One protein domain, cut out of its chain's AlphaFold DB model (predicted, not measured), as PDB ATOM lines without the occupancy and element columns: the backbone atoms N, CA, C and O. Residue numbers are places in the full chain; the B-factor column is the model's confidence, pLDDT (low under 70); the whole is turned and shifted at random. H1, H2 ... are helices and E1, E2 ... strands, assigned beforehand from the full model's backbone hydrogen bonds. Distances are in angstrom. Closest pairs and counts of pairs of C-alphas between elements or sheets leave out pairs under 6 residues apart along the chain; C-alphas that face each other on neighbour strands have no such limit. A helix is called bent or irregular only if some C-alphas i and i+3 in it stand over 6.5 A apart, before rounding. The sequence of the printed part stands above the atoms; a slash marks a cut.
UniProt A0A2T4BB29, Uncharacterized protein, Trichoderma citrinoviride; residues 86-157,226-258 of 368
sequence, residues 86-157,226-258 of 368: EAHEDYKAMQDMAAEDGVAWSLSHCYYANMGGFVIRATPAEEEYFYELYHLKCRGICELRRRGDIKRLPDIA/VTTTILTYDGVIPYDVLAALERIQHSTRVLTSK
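Overview. This is residues 86 to 157 and 226 to 258 of the 368 residues of an uncharacterized protein of Trichoderma citrinoviride (UniProt A0A2T4BB29). A strongly twisted sheet of four strands makes one half of an elongated domain, and a cluster of four helices makes the other half. H3 sits in the middle of the helices and touches the other three; H1 lies at the far end of the long axis, and the turn of the hairpin E1 and E2 lies at the opposite end. The printed part has 105 residues, with four named helices and four named strands in the order H1, H2, E1, E2, H3, E3, H4, E4. The sheet's order is E3, E1, E2, E4, mixed, and the class is mixed, helices and strands. The whole is compact, with a radius of gyration of the C-alphas of 13.6 A, and spans 41 by 26 by 24 A.

Along the chain. In the sheet, E3 is residues 228 to 233, 14.7 A long, E1 residues 118 to 122, E2 residues 130 to 136, 19.2 A long, and E4 residues 253 to 257, ending with C-alpha 257 at (115.314, 118.675, 133.850). H3 is residues 138 to 147, 14.3 A, H4 residues 239 to 248, 14.5 A, and H2 residues 107 to 114. H1, residues 86 to 101, is 21.7 A long and begins with C-alpha 86 at (145.119, 114.024, 126.941). H1 has a kink of 40 degrees near residue 93 and is only just irregular: C-alphas 89 and 92 are 6.8 A apart.

Arrangement. E1 and E2 form an antiparallel hairpin, with N 120 and O 134 within hydrogen-bond range at 2.9 A. The edge strand E4 is antiparallel to E2, with N 131 and O 256 at 2.8 A. The other edge strand, E3, is parallel to E1, with N 121 and O 231 at 2.8 A. E3, H4 and E4 form a split strand-helix-strand unit, two strands of one sheet joined through a helix, with E1 and E2 between them in the sheet; its crossover is right-handed. H2 and H3 only graze the sheet, with residues 109 to 114 and 138 to 144; H1 and H4 are not on it. The hub H3 touches H4 at Gly 140 and Leu 245, their closest C-alphas, 5.8 A apart, at a steep tilt of 44 degrees, opposite ways. H3 touches H1, closest at the C-alphas of Asp 90 and Cys 138, 6.5 A, at a shallow tilt of 34 degrees, only just short of steep, the same way. H2 and H3 only just touch, with 3 pairs of C-alphas within 8 A, the closest those of Ala 113 and Cys 138, 5.6 A. H1 and H4 are apart. Every O i to N i+4 pair is within hydrogen-bond range in H2 and H3; in H1 10 of 12 are, and in H4 5 of 6.

Size, cuts and confidence. The two C-alphas farthest apart, those of Lys 92 and Glu 126, are 41.1 A from each other. Residues 158 to 225 are not printed, and C-alphas 157 and 226 are 14.6 A apart across the cut. Of the links that are printed whole, E1 to E2 is short and the others are tight. Mean pLDDT of the printed part is 79.5; it is under 70 at residues 86, 115, 125 to 131, 226 and 249 to 258.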
ATOM      1  N   GLU A  86     145.440 115.285 126.271       65.56
ATOM      2  CA  GLU A  86     145.119 114.024 126.941       65.56
ATOM      3  C   GLU A  86     144.567 112.997 125.947       65.56
ATOM      4  O   GLU A  86     144.875 111.825 126.060       65.56
ATOM      5  N   ALA A  87     143.835 113.418 124.904       70.75
ATOM      6  CA  ALA A  87     143.284 112.485 123.920       70.75
ATOM      7  C   ALA A  87     144.362 111.660 123.195       70.75
ATOM      8  O   ALA A  87     144.137 110.483 122.950       70.75
ATOM      9  N   HIS A  88     145.523 112.249 122.879       76.25
ATOM     10  CA  HIS A  88     146.637 111.519 122.257       76.25
ATOM     11  C   HIS A  88     147.362 110.621 123.264       76.25
ATOM     12  O   HIS A  88     147.782 109.522 122.915       76.25
ATOM     13  N   GLU A  89     147.502 111.086 124.508       77.75
ATOM     14  CA  GLU A  89     148.117 110.321 125.597       77.75
ATOM     15  C   GLU A  89     147.252 109.106 125.987       77.75
ATOM     16  O   GLU A  89     147.765 108.004 126.169       77.75
ATOM     17  N   ASP A  90     145.933 109.292 126.038       82.50
ATOM     18  CA  ASP A  90     144.943 108.269 126.367       82.50
ATOM     19  C   ASP A  90     144.691 107.309 125.189       82.50
ATOM     20  O   ASP A  90     144.278 106.168 125.410       82.50
ATOM     21  N   TYR A  91     144.938 107.739 123.940       87.81
ATOM     22  CA  TYR A  91     144.573 106.984 122.733       87.81
ATOM     23  C   TYR A  91     145.143 105.572 122.724       87.81
ATOM     24  O   TYR A  91     144.413 104.629 122.432       87.81
ATOM     25  N   LYS A  92     146.415 105.413 123.100       89.81
ATOM     26  CA  LYS A  92     147.067 104.103 123.110       89.81
ATOM     27  C   LYS A  92     146.376 103.131 124.072       89.81
ATOM     28  O   LYS A  92     146.000 102.041 123.666       89.81
ATOM     29  N   ALA A  93     146.146 103.555 125.315       88.06
ATOM     30  CA  ALA A  93     145.496 102.714 126.320       88.06
ATOM     31  C   ALA A  93     144.047 102.369 125.934       88.06
ATOM     32  O   ALA A  93     143.605 101.240 126.132       88.06
ATOM     33  N   MET A  94     143.319 103.328 125.352       91.06
ATOM     34  CA  MET A  94     141.966 103.084 124.849       91.06
ATOM     35  C   MET A  94     141.959 102.110 123.666       91.06
ATOM     36  O   MET A  94     141.068 101.273 123.576       91.06
ATOM     37  N   GLN A  95     142.941 102.211 122.769       91.88
ATOM     38  CA  GLN A  95     143.066 101.341 121.604       91.88
ATOM     39  C   GLN A  95     143.376  99.895 122.005       91.88
ATOM     40  O   GLN A  95     142.786  98.977 121.439       91.88
ATOM     41  N   ASP A  96     144.238  99.698 123.005       92.00
ATOM     42  CA  ASP A  96     144.555  98.371 123.540       92.00
ATOM     43  C   ASP A  96     143.291  97.705 124.129       92.00
ATOM     44  O   ASP A  96     142.944  96.590 123.744       92.00
ATOM     45  N   MET A  97     142.522  98.421 124.963       92.31
ATOM     46  CA  MET A  97     141.249  97.909 125.510       92.31
ATOM     47  C   MET A  97     140.184  97.675 124.431       92.31
ATOM     48  O   MET A  97     139.409  96.726 124.510       92.31
ATOM     49  N   ALA A  98     140.132  98.528 123.408       91.88
ATOM     50  CA  ALA A  98     139.196  98.376 122.301       91.88
ATOM     51  C   ALA A  98     139.480  97.115 121.477       91.88
ATOM     52  O   ALA A  98     138.543  96.433 121.059       91.88
ATOM     53  N   ALA A  99     140.760  96.781 121.289       91.56
ATOM     54  CA  ALA A  99     141.172  95.550 120.627       91.56
ATOM     55  C   ALA A  99     140.760  94.307 121.431       91.56
ATOM     56  O   ALA A  99     140.286  93.337 120.840       91.56
ATOM     57  N   GLU A 100     140.877  94.349 122.762       92.94
ATOM     58  CA  GLU A 100     140.394  93.283 123.654       92.94
ATOM     59  C   GLU A 100     138.866  93.128 123.604       92.94
ATOM     60  O   GLU A 100     138.348  92.011 123.587       92.94
ATOM     61  N   ASP A 101     138.143  94.246 123.539       92.31
ATOM     62  CA  ASP A 101     136.679  94.282 123.515       92.31
ATOM     63  C   ASP A 101     136.073  94.041 122.120       92.31
ATOM     64  O   ASP A 101     134.851  93.911 121.992       92.31
ATOM     65  N   GLY A 102     136.902  93.981 121.073       90.19
ATOM     66  CA  GLY A 102     136.465  93.821 119.687       90.19
ATOM     67  C   GLY A 102     135.663  95.010 119.148       90.19
ATOM     68  O   GLY A 102     134.805  94.816 118.287       90.19
ATOM     69  N   VAL A 103     135.909  96.225 119.652       90.25
ATOM     70  CA  VAL A 103     135.217  97.454 119.224       90.25
ATOM     71  C   VAL A 103     136.160  98.408 118.495       90.25
ATOM     72  O   VAL A 103     137.366  98.436 118.733       90.25
ATOM     73  N   ALA A 104     135.613  99.226 117.596       88.06
ATOM     74  CA  ALA A 104     136.396 100.245 116.910       88.06
ATOM     75  C   ALA A 104     136.592 101.465 117.821       88.06
ATOM     76  O   ALA A 104     135.622 102.051 118.293       88.06
ATOM     77  N   TRP A 105     137.843 101.886 118.029       89.31
ATOM     78  CA  TRP A 105     138.151 103.094 118.796       89.31
ATOM     79  C   TRP A 105     139.185 103.960 118.079       89.31
ATOM     80  O   TRP A 105     140.336 103.572 117.875       89.31
ATOM     81  N   SER A 106     138.763 105.156 117.674       89.19
ATOM     82  CA  SER A 106     139.600 106.140 116.973       89.19
ATOM     83  C   SER A 106     139.996 107.305 117.881       89.19
ATOM     84  O   SER A 106     139.404 107.521 118.939       89.19
ATOM     85  N   LEU A 107     140.963 108.117 117.447       83.50
ATOM     86  CA  LEU A 107     141.365 109.329 118.166       83.50
ATOM     87  C   LEU A 107     140.187 110.303 118.375       83.50
ATOM     88  O   LEU A 107     140.091 110.964 119.411       83.50
ATOM     89  N   SER A 108     139.231 110.335 117.444       80.50
ATOM     90  CA  SER A 108     137.999 111.119 117.568       80.50
ATOM     91  C   SER A 108     137.124 110.672 118.741       80.50
ATOM     92  O   SER A 108     136.479 111.518 119.359       80.50
ATOM     93  N   HIS A 109     137.144 109.386 119.108       85.25
ATOM     94  CA  HIS A 109     136.457 108.880 120.301       85.25
ATOM     95  C   HIS A 109     137.123 109.376 121.583       85.25
ATOM     96  O   HIS A 109     136.429 109.786 122.512       85.25
ATOM     97  N   CYS A 110     138.460 109.416 121.616       83.50
ATOM     98  CA  CYS A 110     139.202 109.990 122.738       83.50
ATOM     99  C   CYS A 110     138.915 111.482 122.899       83.50
ATOM    100  O   CYS A 110     138.640 111.953 124.004       83.50
ATOM    101  N   TYR A 111     138.900 112.224 121.789       78.19
ATOM    102  CA  TYR A 111     138.470 113.616 121.805       78.19
ATOM    103  C   TYR A 111     137.033 113.751 122.298       78.19
ATOM    104  O   TYR A 111     136.767 114.580 123.161       78.19
ATOM    105  N   TYR A 112     136.106 112.946 121.781       78.31
ATOM    106  CA  TYR A 112     134.708 112.985 122.192       78.31
ATOM    107  C   TYR A 112     134.548 112.724 123.696       78.31
ATOM    108  O   TYR A 112     133.887 113.508 124.375       78.31
ATOM    109  N   ALA A 113     135.225 111.709 124.237       79.69
ATOM    110  CA  ALA A 113     135.239 111.407 125.663       79.69
ATOM    111  C   ALA A 113     135.801 112.566 126.495       79.69
ATOM    112  O   ALA A 113     135.125 113.074 127.388       79.69
ATOM    113  N   ASN A 114     136.994 113.061 126.163       77.06
ATOM    114  CA  ASN A 114     137.662 114.110 126.942       77.06
ATOM    115  C   ASN A 114     136.957 115.476 126.838       77.06
ATOM    116  O   ASN A 114     137.146 116.341 127.688       77.06
ATOM    117  N   MET A 115     136.092 115.658 125.839       69.12
ATOM    118  CA  MET A 115     135.176 116.797 125.715       69.12
ATOM    119  C   MET A 115     133.871 116.634 126.518       69.12
ATOM    120  O   MET A 115     132.998 117.496 126.440       69.12
ATOM    121  N   GLY A 116     133.718 115.548 127.282       70.75
ATOM    122  CA  GLY A 116     132.517 115.247 128.064       70.75
ATOM    123  C   GLY A 116     131.396 114.599 127.250       70.75
ATOM    124  O   GLY A 116     130.233 114.681 127.642       70.75
ATOM    125  N   GLY A 117     131.729 113.977 126.119       76.38
ATOM    126  CA  GLY A 117     130.785 113.306 125.236       76.38
ATOM    127  C   GLY A 117     130.117 112.082 125.855       76.38
ATOM    128  O   GLY A 117     128.956 111.827 125.556       76.38
ATOM    129  N   PHE A 118     130.794 111.367 126.755       82.75
ATOM    130  CA  PHE A 118     130.216 110.225 127.466       82.75
ATOM    131  C   PHE A 118     129.742 110.612 128.866       82.75
ATOM    132  O   PHE A 118     130.396 111.398 129.554       82.75
ATOM    133  N   VAL A 119     128.604 110.059 129.292       81.94
ATOM    134  CA  VAL A 119     128.009 110.338 130.607       81.94
ATOM    135  C   VAL A 119     127.469 109.081 131.292       81.94
ATOM    136  O   VAL A 119     126.975 108.163 130.632       81.94
ATOM    137  N   ILE A 120     127.508 109.076 132.623       83.56
ATOM    138  CA  ILE A 120     126.661 108.226 133.472       83.56
ATOM    139  C   ILE A 120     125.392 109.011 133.790       83.56
ATOM    140  O   ILE A 120     125.471 110.197 134.117       83.56
ATOM    141  N   ARG A 121     124.237 108.356 133.697       83.12
ATOM    142  CA  ARG A 121     122.943 108.913 134.089       83.12
ATOM    143  C   ARG A 121     122.478 108.275 135.391       83.12
ATOM    144  O   ARG A 121     122.474 107.057 135.510       83.12
ATOM    145  N   ALA A 122     122.040 109.087 136.338       81.50
ATOM    146  CA  ALA A 122     121.373 108.632 137.550       81.50
ATOM    147  C   ALA A 122     120.021 109.332 137.695       81.50
ATOM    148  O   ALA A 122     119.876 110.499 137.322       81.50
ATOM    149  N   THR A 123     119.035 108.604 138.218       78.06
ATOM    150  CA  THR A 123     117.688 109.124 138.496       78.06
ATOM    151  C   THR A 123     117.413 108.960 139.992       78.06
ATOM    152  O   THR A 123     116.957 107.893 140.406       78.06
ATOM    153  N   PRO A 124     117.738 109.958 140.834       71.50
ATOM    154  CA  PRO A 124     117.526 109.865 142.275       71.50
ATOM    155  C   PRO A 124     116.038 109.683 142.596       71.50
ATOM    156  O   PRO A 124     115.191 110.384 142.050       71.50
ATOM    157  N   ALA A 125     115.716 108.762 143.508       59.91
ATOM    158  CA  ALA A 125     114.331 108.422 143.846       59.91
ATOM    159  C   ALA A 125     113.525 109.597 144.447       59.91
ATOM    160  O   ALA A 125     112.303 109.613 144.337       59.91
ATOM    161  N   GLU A 126     114.195 110.579 145.061       61.09
ATOM    162  CA  GLU A 126     113.561 111.745 145.699       61.09
ATOM    163  C   GLU A 126     113.348 112.934 144.742       61.09
ATOM    164  O   GLU A 126     112.573 113.841 145.039       61.09
ATOM    165  N   GLU A 127     113.985 112.924 143.567       60.12
ATOM    166  CA  GLU A 127     113.945 114.017 142.591       60.12
ATOM    167  C   GLU A 127     113.406 113.512 141.249       60.12
ATOM    168  O   GLU A 127     114.094 113.503 140.231       60.12
ATOM    169  N   GLU A 128     112.129 113.111 141.231       56.41
ATOM    170  CA  GLU A 128     111.469 112.512 140.059       56.41
ATOM    171  C   GLU A 128     111.538 113.390 138.789       56.41
ATOM    172  O   GLU A 128     111.345 112.885 137.684       56.41
ATOM    173  N   TYR A 129     111.855 114.680 138.924       57.00
ATOM    174  CA  TYR A 129     111.887 115.677 137.852       57.00
ATOM    175  C   TYR A 129     113.283 115.975 137.275       57.00
ATOM    176  O   TYR A 129     113.373 116.748 136.317       57.00
ATOM    177  N   PHE A 130     114.361 115.377 137.801       61.09
ATOM    178  CA  PHE A 130     115.730 115.661 137.354       61.09
ATOM    179  C   PHE A 130     116.543 114.390 137.072       61.09
ATOM    180  O   PHE A 130     116.408 113.369 137.740       61.09
ATOM    181  N   TYR A 131     117.417 114.471 136.068       65.75
ATOM    182  CA  TYR A 131     118.493 113.508 135.853       65.75
ATOM    183  C   TYR A 131     119.809 114.095 136.353       65.75
ATOM    184  O   TYR A 131     120.123 115.262 136.094       65.75
ATOM    185  N   GLU A 132     120.618 113.255 136.986       70.31
ATOM    186  CA  GLU A 132     122.009 113.561 137.273       70.31
ATOM    187  C   GLU A 132     122.897 112.994 136.159       70.31
ATOM    188  O   GLU A 132     122.850 111.803 135.847       70.31
ATOM    189  N   LEU A 133     123.702 113.859 135.542       72.88
ATOM    190  CA  LEU A 133     124.688 113.493 134.532       72.88
ATOM    191  C   LEU A 133     126.099 113.644 135.095       72.88
ATOM    192  O   LEU A 133     126.497 114.722 135.544       72.88
ATOM    193  N   TYR A 134     126.876 112.568 135.003       76.06
ATOM    194  CA  TYR A 134     128.294 112.553 135.342       76.06
ATOM    195  C   TYR A 134     129.128 112.382 134.074       76.06
ATOM    196  O   TYR A 134     129.092 111.322 133.450       76.06
ATOM    197  N   HIS A 135     129.867 113.416 133.669       78.44
ATOM    198  CA  HIS A 135     130.698 113.367 132.462       78.44
ATOM    199  C   HIS A 135     131.942 112.496 132.657       78.44
ATOM    200  O   HIS A 135     132.616 112.569 133.683       78.44
ATOM    201  N   LEU A 136     132.284 111.703 131.648       78.94
ATOM    202  CA  LEU A 136     133.413 110.781 131.677       78.94
ATOM    203  C   LEU A 136     134.460 111.158 130.632       78.94
ATOM    204  O   LEU A 136     134.138 111.268 129.451       78.94
ATOM    205  N   LYS A 137     135.717 111.283 131.068       84.06
ATOM    206  CA  LYS A 137     136.901 111.267 130.200       84.06
ATOM    207  C   LYS A 137     137.335 109.831 129.879       84.06
ATOM    208  O   LYS A 137     136.867 108.890 130.525       84.06
ATOM    209  N   CYS A 138     138.297 109.662 128.966       84.50
ATOM    210  CA  CYS A 138     138.882 108.358 128.617       84.50
ATOM    211  C   CYS A 138     139.306 107.563 129.855       84.50
ATOM    212  O   CYS A 138     138.898 106.420 130.024       84.50
ATOM    213  N   ARG A 139     140.036 108.196 130.782       84.19
ATOM    214  CA  ARG A 139     140.503 107.545 132.018       84.19
ATOM    215  C   ARG A 139     139.367 107.021 132.898       84.19
ATOM    216  O   ARG A 139     139.495 105.957 133.494       84.19
ATOM    217  N   GLY A 140     138.250 107.747 132.958       86.75
ATOM    218  CA  GLY A 140     137.052 107.294 133.660       86.75
ATOM    219  C   GLY A 140     136.423 106.070 133.006       86.75
ATOM    220  O   GLY A 140     136.044 105.134 133.700       86.75
ATOM    221  N   ILE A 141     136.353 106.057 131.673       90.12
ATOM    222  CA  ILE A 141     135.837 104.918 130.902       90.12
ATOM    223  C   ILE A 141     136.734 103.689 131.106       90.12
ATOM    224  O   ILE A 141     136.219 102.613 131.403       90.12
ATOM    225  N   CYS A 142     138.061 103.859 131.036       90.25
ATOM    226  CA  CYS A 142     139.036 102.811 131.352       90.25
ATOM    227  C   CYS A 142     138.799 102.209 132.737       90.25
ATOM    228  O   CYS A 142     138.769 100.991 132.891       90.25
ATOM    229  N   GLU A 143     138.628 103.055 133.756       89.38
ATOM    230  CA  GLU A 143     138.463 102.575 135.126       89.38
ATOM    231  C   GLU A 143     137.159 101.793 135.304       89.38
ATOM    232  O   GLU A 143     137.171 100.729 135.922       89.38
ATOM    233  N   LEU A 144     136.055 102.261 134.712       90.88
ATOM    234  CA  LEU A 144     134.786 101.527 134.723       90.88
ATOM    235  C   LEU A 144     134.928 100.158 134.046       90.88
ATOM    236  O   LEU A 144     134.402  99.163 134.544       90.88
ATOM    237  N   ARG A 145     135.667 100.084 132.930       92.69
ATOM    238  CA  ARG A 145     135.910  98.824 132.212       92.69
ATOM    239  C   ARG A 145     136.779  97.865 133.019       92.69
ATOM    240  O   ARG A 145     136.486  96.670 133.060       92.69
ATOM    241  N   ARG A 146     137.814  98.385 133.682       91.50
ATOM    242  CA  ARG A 146     138.751  97.626 134.525       91.50
ATOM    243  C   ARG A 146     138.086  97.080 135.788       91.50
ATOM    244  O   ARG A 146     138.398  95.972 136.212       91.50
ATOM    245  N   ARG A 147     137.174  97.851 136.385       90.94
ATOM    246  CA  ARG A 147     136.365  97.441 137.542       90.94
ATOM    247  C   ARG A 147     135.257  96.451 137.187       90.94
ATOM    248  O   ARG A 147     134.743  95.781 138.076       90.94
ATOM    249  N   GLY A 148     134.903  96.350 135.906       89.88
ATOM    250  CA  GLY A 148     133.796  95.521 135.431       89.88
ATOM    251  C   GLY A 148     132.423  96.190 135.546       89.88
ATOM    252  O   GLY A 148     131.417  95.519 135.330       89.88
ATOM    253  N   ASP A 149     132.371  97.497 135.836       90.38
ATOM    254  CA  ASP A 149     131.128  98.281 135.847       90.38
ATOM    255  C   ASP A 149     130.536  98.395 134.430       90.38
ATOM    256  O   ASP A 149     129.319  98.357 134.248       90.38
ATOM    257  N   ILE A 150     131.398  98.469 133.406       91.06
ATOM    258  CA  ILE A 150     131.027  98.251 131.998       91.06
ATOM    259  C   ILE A 150     131.704  96.984 131.471       91.06
ATOM    260  O   ILE A 150     132.884  96.745 131.716       91.06
ATOM    261  N   LYS A 151     130.953  96.168 130.721       89.75
ATOM    262  CA  LYS A 151     131.454  94.893 130.168       89.75
ATOM    263  C   LYS A 151     132.395  95.070 128.981       89.75
ATOM    264  O   LYS A 151     133.243  94.219 128.759       89.75
ATOM    265  N   ARG A 152     132.183  96.133 128.207       91.12
ATOM    266  CA  ARG A 152     132.951  96.494 127.018       91.12
ATOM    267  C   ARG A 152     132.941  98.005 126.834       91.12
ATOM    268  O   ARG A 152     132.032  98.670 127.345       91.12
ATOM    269  N   LEU A 153     133.919  98.533 126.112       91.94
ATOM    270  CA  LEU A 153     133.941  99.930 125.699       91.94
ATOM    271  C   LEU A 153     132.687 100.296 124.872       91.94
ATOM    272  O   LEU A 153     132.102  99.429 124.213       91.94
ATOM    273  N   PRO A 154     132.246 101.569 124.911       86.81
ATOM    274  CA  PRO A 154     131.107 102.036 124.125       86.81
ATOM    275  C   PRO A 154     131.313 101.803 122.624       86.81
ATOM    276  O   PRO A 154     132.221 102.370 122.023       86.81
ATOM    277  N   ASP A 155     130.438 100.992 122.033       85.00
ATOM    278  CA  ASP A 155     130.431 100.672 120.605       85.00
ATOM    279  C   ASP A 155     129.620 101.736 119.852       85.00
ATOM    280  O   ASP A 155     128.410 101.609 119.661       85.00
ATOM    281  N   ILE A 156     130.276 102.856 119.543       81.38
ATOM    282  CA  ILE A 156     129.728 103.945 118.730       81.38
ATOM    283  C   ILE A 156     130.517 103.999 117.425       81.38
ATOM    284  O   ILE A 156     131.743 103.953 117.431       81.38
ATOM    285  N   ALA A 157     129.829 104.082 116.287       79.75
ATOM    286  CA  ALA A 157     130.528 104.184 115.018       79.75
ATOM    287  C   ALA A 157     131.230 105.546 114.924       79.75
ATOM    288  O   ALA A 157     130.628 106.584 115.217       79.75
ATOM    289  N   VAL A 226     125.228 116.453 121.676       65.06
ATOM    290  CA  VAL A 226     124.520 115.323 122.298       65.06
ATOM    291  C   VAL A 226     125.517 114.398 122.979       65.06
ATOM    292  O   VAL A 226     126.424 113.883 122.316       65.06
ATOM    293  N   THR A 227     125.339 114.174 124.279       73.12
ATOM    294  CA  THR A 227     126.115 113.181 125.027       73.12
ATOM    295  C   THR A 227     125.580 111.773 124.806       73.12
ATOM    296  O   THR A 227     124.387 111.559 124.584       73.12
ATOM    297  N   THR A 228     126.480 110.803 124.891       80.06
ATOM    298  CA  THR A 228     126.187 109.376 124.840       80.06
ATOM    299  C   THR A 228     126.176 108.834 126.263       80.06
ATOM    300  O   THR A 228     127.175 108.908 126.980       80.06
ATOM    301  N   THR A 229     125.030 108.321 126.705       84.12
ATOM    302  CA  THR A 229     124.905 107.682 128.021       84.12
ATOM    303  C   THR A 229     125.428 106.250 127.940       84.12
ATOM    304  O   THR A 229     124.925 105.477 127.131       84.12
ATOM    305  N   ILE A 230     126.424 105.905 128.762       87.31
ATOM    306  CA  ILE A 230     127.032 104.558 128.764       87.31
ATOM    307  C   ILE A 230     126.552 103.686 129.928       87.31
ATOM    308  O   ILE A 230     126.604 102.464 129.843       87.31
ATOM    309  N   LEU A 231     126.082 104.315 131.007       86.12
ATOM    310  CA  LEU A 231     125.561 103.664 132.204       86.12
ATOM    311  C   LEU A 231     124.364 104.451 132.733       86.12
ATOM    312  O   LEU A 231     124.398 105.685 132.743       86.12
ATOM    313  N   THR A 232     123.350 103.730 133.204       86.88
ATOM    314  CA  THR A 232     122.163 104.299 133.847       86.88
ATOM    315  C   THR A 232     121.951 103.622 135.196       86.88
ATOM    316  O   THR A 232     121.973 102.395 135.269       86.88
ATOM    317  N   TYR A 233     121.735 104.415 136.243       84.69
ATOM    318  CA  TYR A 233     121.365 103.944 137.574       84.69
ATOM    319  C   TYR A 233     119.936 104.378 137.918       84.69
ATOM    320  O   TYR A 233     119.593 105.563 137.825       84.69
ATOM    321  N   ASP A 234     119.129 103.414 138.361       79.69
ATOM    322  CA  ASP A 234     117.799 103.632 138.936       79.69
ATOM    323  C   ASP A 234     117.958 104.029 140.412       79.69
ATOM    324  O   ASP A 234     117.764 103.237 141.332       79.69
ATOM    325  N   GLY A 235     118.444 105.249 140.631       80.62
ATOM    326  CA  GLY A 235     118.786 105.789 141.942       80.62
ATOM    327  C   GLY A 235     120.022 106.680 141.888       80.62
ATOM    328  O   GLY A 235     120.420 107.164 140.827       80.62
ATOM    329  N   VAL A 236     120.638 106.899 143.050       82.38
ATOM    330  CA  VAL A 236     121.932 107.586 143.149       82.38
ATOM    331  C   VAL A 236     123.056 106.710 142.593       82.38
ATOM    332  O   VAL A 236     123.009 105.485 142.700       82.38
ATOM    333  N   ILE A 237     124.087 107.337 142.018       84.50
ATOM    334  CA  ILE A 237     125.294 106.619 141.583       84.50
ATOM    335  C   ILE A 237     125.922 105.941 142.814       84.50
ATOM    336  O   ILE A 237     126.117 106.623 143.827       84.50
ATOM    337  N   PRO A 238     126.264 104.638 142.752       89.44
ATOM    338  CA  PRO A 238     126.929 103.949 143.850       89.44
ATOM    339  C   PRO A 238     128.188 104.692 144.310       89.44
ATOM    340  O   PRO A 238     129.005 105.135 143.497       89.44
ATOM    341  N   TYR A 239     128.338 104.844 145.628       86.69
ATOM    342  CA  TYR A 239     129.423 105.639 146.213       86.69
ATOM    343  C   TYR A 239     130.808 105.117 145.819       86.69
ATOM    344  O   TYR A 239     131.724 105.896 145.580       86.69
ATOM    345  N   ASP A 240     130.968 103.802 145.716       89.44
ATOM    346  CA  ASP A 240     132.219 103.156 145.335       89.44
ATOM    347  C   ASP A 240     132.620 103.468 143.882       89.44
ATOM    348  O   ASP A 240     133.810 103.648 143.603       89.44
ATOM    349  N   VAL A 241     131.649 103.569 142.967       88.06
ATOM    350  CA  VAL A 241     131.857 103.986 141.571       88.06
ATOM    351  C   VAL A 241     132.256 105.456 141.538       88.06
ATOM    352  O   VAL A 241     133.290 105.804 140.966       88.06
ATOM    353  N   LEU A 242     131.492 106.311 142.222       84.75
ATOM    354  CA  LEU A 242     131.763 107.747 142.281       84.75
ATOM    355  C   LEU A 242     133.150 108.034 142.881       84.75
ATOM    356  O   LEU A 242     133.930 108.771 142.286       84.75
ATOM    357  N   ALA A 243     133.509 107.376 143.985       85.44
ATOM    358  CA  ALA A 243     134.801 107.528 144.648       85.44
ATOM    359  C   ALA A 243     135.987 107.027 143.804       85.44
ATOM    360  O   ALA A 243     137.113 107.497 143.969       85.44
ATOM    361  N   ALA A 244     135.797 106.057 142.905       85.25
ATOM    362  CA  ALA A 244     136.852 105.686 141.957       85.25
ATOM    363  C   ALA A 244     137.000 106.701 140.827       85.25
ATOM    364  O   ALA A 244     138.129 107.039 140.475       85.25
ATOM    365  N   LEU A 245     135.891 107.227 140.310       82.25
ATOM    366  CA  LEU A 245     135.932 108.266 139.288       82.25
ATOM    367  C   LEU A 245     136.564 109.548 139.837       82.25
ATOM    368  O   LEU A 245     137.482 110.065 139.213       82.25
ATOM    369  N   GLU A 246     136.172 109.989 141.035       79.88
ATOM    370  CA  GLU A 246     136.716 111.183 141.698       79.88
ATOM    371  C   GLU A 246     138.218 111.083 142.008       79.88
ATOM    372  O   GLU A 246     138.905 112.103 142.042       79.88
ATOM    373  N   ARG A 247     138.752 109.866 142.192       76.88
ATOM    374  CA  ARG A 247     140.196 109.633 142.378       76.88
ATOM    375  C   ARG A 247     141.016 109.829 141.102       76.88
ATOM    376  O   ARG A 247     142.210 110.091 141.195       76.88
ATOM    377  N   ILE A 248     140.403 109.658 139.934       71.50
ATOM    378  CA  ILE A 248     141.095 109.627 138.635       71.50
ATOM    379  C   ILE A 248     140.787 110.883 137.812       71.50
ATOM    380  O   ILE A 248     141.607 111.315 137.002       71.50
ATOM    381  N   GLN A 249     139.617 111.483 138.025       67.62
ATOM    382  CA  GLN A 249     139.161 112.695 137.357       67.62
ATOM    383  C   GLN A 249     138.242 113.512 138.278       67.62
ATOM    384  O   GLN A 249     137.316 112.991 138.895       67.62
ATOM    385  N   HIS A 250     138.430 114.831 138.309       57.28
ATOM    386  CA  HIS A 250     137.465 115.751 138.915       57.28
ATOM    387  C   HIS A 250     136.376 116.104 137.892       57.28
ATOM    388  O   HIS A 250     136.326 117.219 137.373       57.28
ATOM    389  N   SER A 251     135.535 115.131 137.541       58.72
ATOM    390  CA  SER A 251     134.448 115.343 136.581       58.72
ATOM    391  C   SER A 251     133.289 116.144 137.175       58.72
ATOM    392  O   SER A 251     132.942 116.017 138.349       58.72
ATOM    393  N   THR A 252     132.656 116.979 136.347       56.09
ATOM    394  CA  THR A 252     131.510 117.802 136.759       56.09
ATOM    395  C   THR A 252     130.226 116.970 136.851       56.09
ATOM    396  O   THR A 252     129.816 116.352 135.866       56.09
ATOM    397  N   ARG A 253     129.554 117.034 138.009       58.09
ATOM    398  CA  ARG A 253     128.158 116.603 138.206       58.09
ATOM    399  C   ARG A 253     127.212 117.692 137.685       58.09
ATOM    400  O   ARG A 253     127.342 118.853 138.081       58.09
ATOM    401  N   VAL A 254     126.286 117.348 136.791       59.59
ATOM    402  CA  VAL A 254     125.305 118.283 136.211       59.59
ATOM    403  C   VAL A 254     123.888 117.763 136.449       59.59
ATOM    404  O   VAL A 254     123.569 116.648 136.051       59.59
ATOM    405  N   LEU A 255     123.029 118.587 137.054       53.84
ATOM    406  CA  LEU A 255     121.595 118.313 137.198       53.84
ATOM    407  C   LEU A 255     120.837 118.885 135.988       53.84
ATOM    408  O   LEU A 255     121.044 120.047 135.630       53.84
ATOM    409  N   THR A 256     119.974 118.089 135.352       54.75
ATOM    410  CA  THR A 256     119.175 118.495 134.180       54.75
ATOM    411  C   THR A 256     117.702 118.090 134.317       54.75
ATOM    412  O   THR A 256     117.406 117.045 134.885       54.75
ATOM    413  N   SER A 257     116.775 118.917 133.814       48.91
ATOM    414  CA  SER A 257     115.314 118.675 133.850       48.91
ATOM    415  C   SER A 257     114.899 117.489 132.959       48.91
ATOM    416  O   SER A 257     115.554 117.234 131.947       48.91
ATOM    417  N   LYS A 258     113.815 116.775 133.314       46.03
ATOM    418  CA  LYS A 258     113.361 115.507 132.695       46.03
ATOM    419  C   LYS A 258     112.758 115.600 131.279       46.03
ATOM    420  O   LYS A 258     112.505 114.549 130.688       46.03
TER     421      LYS A 258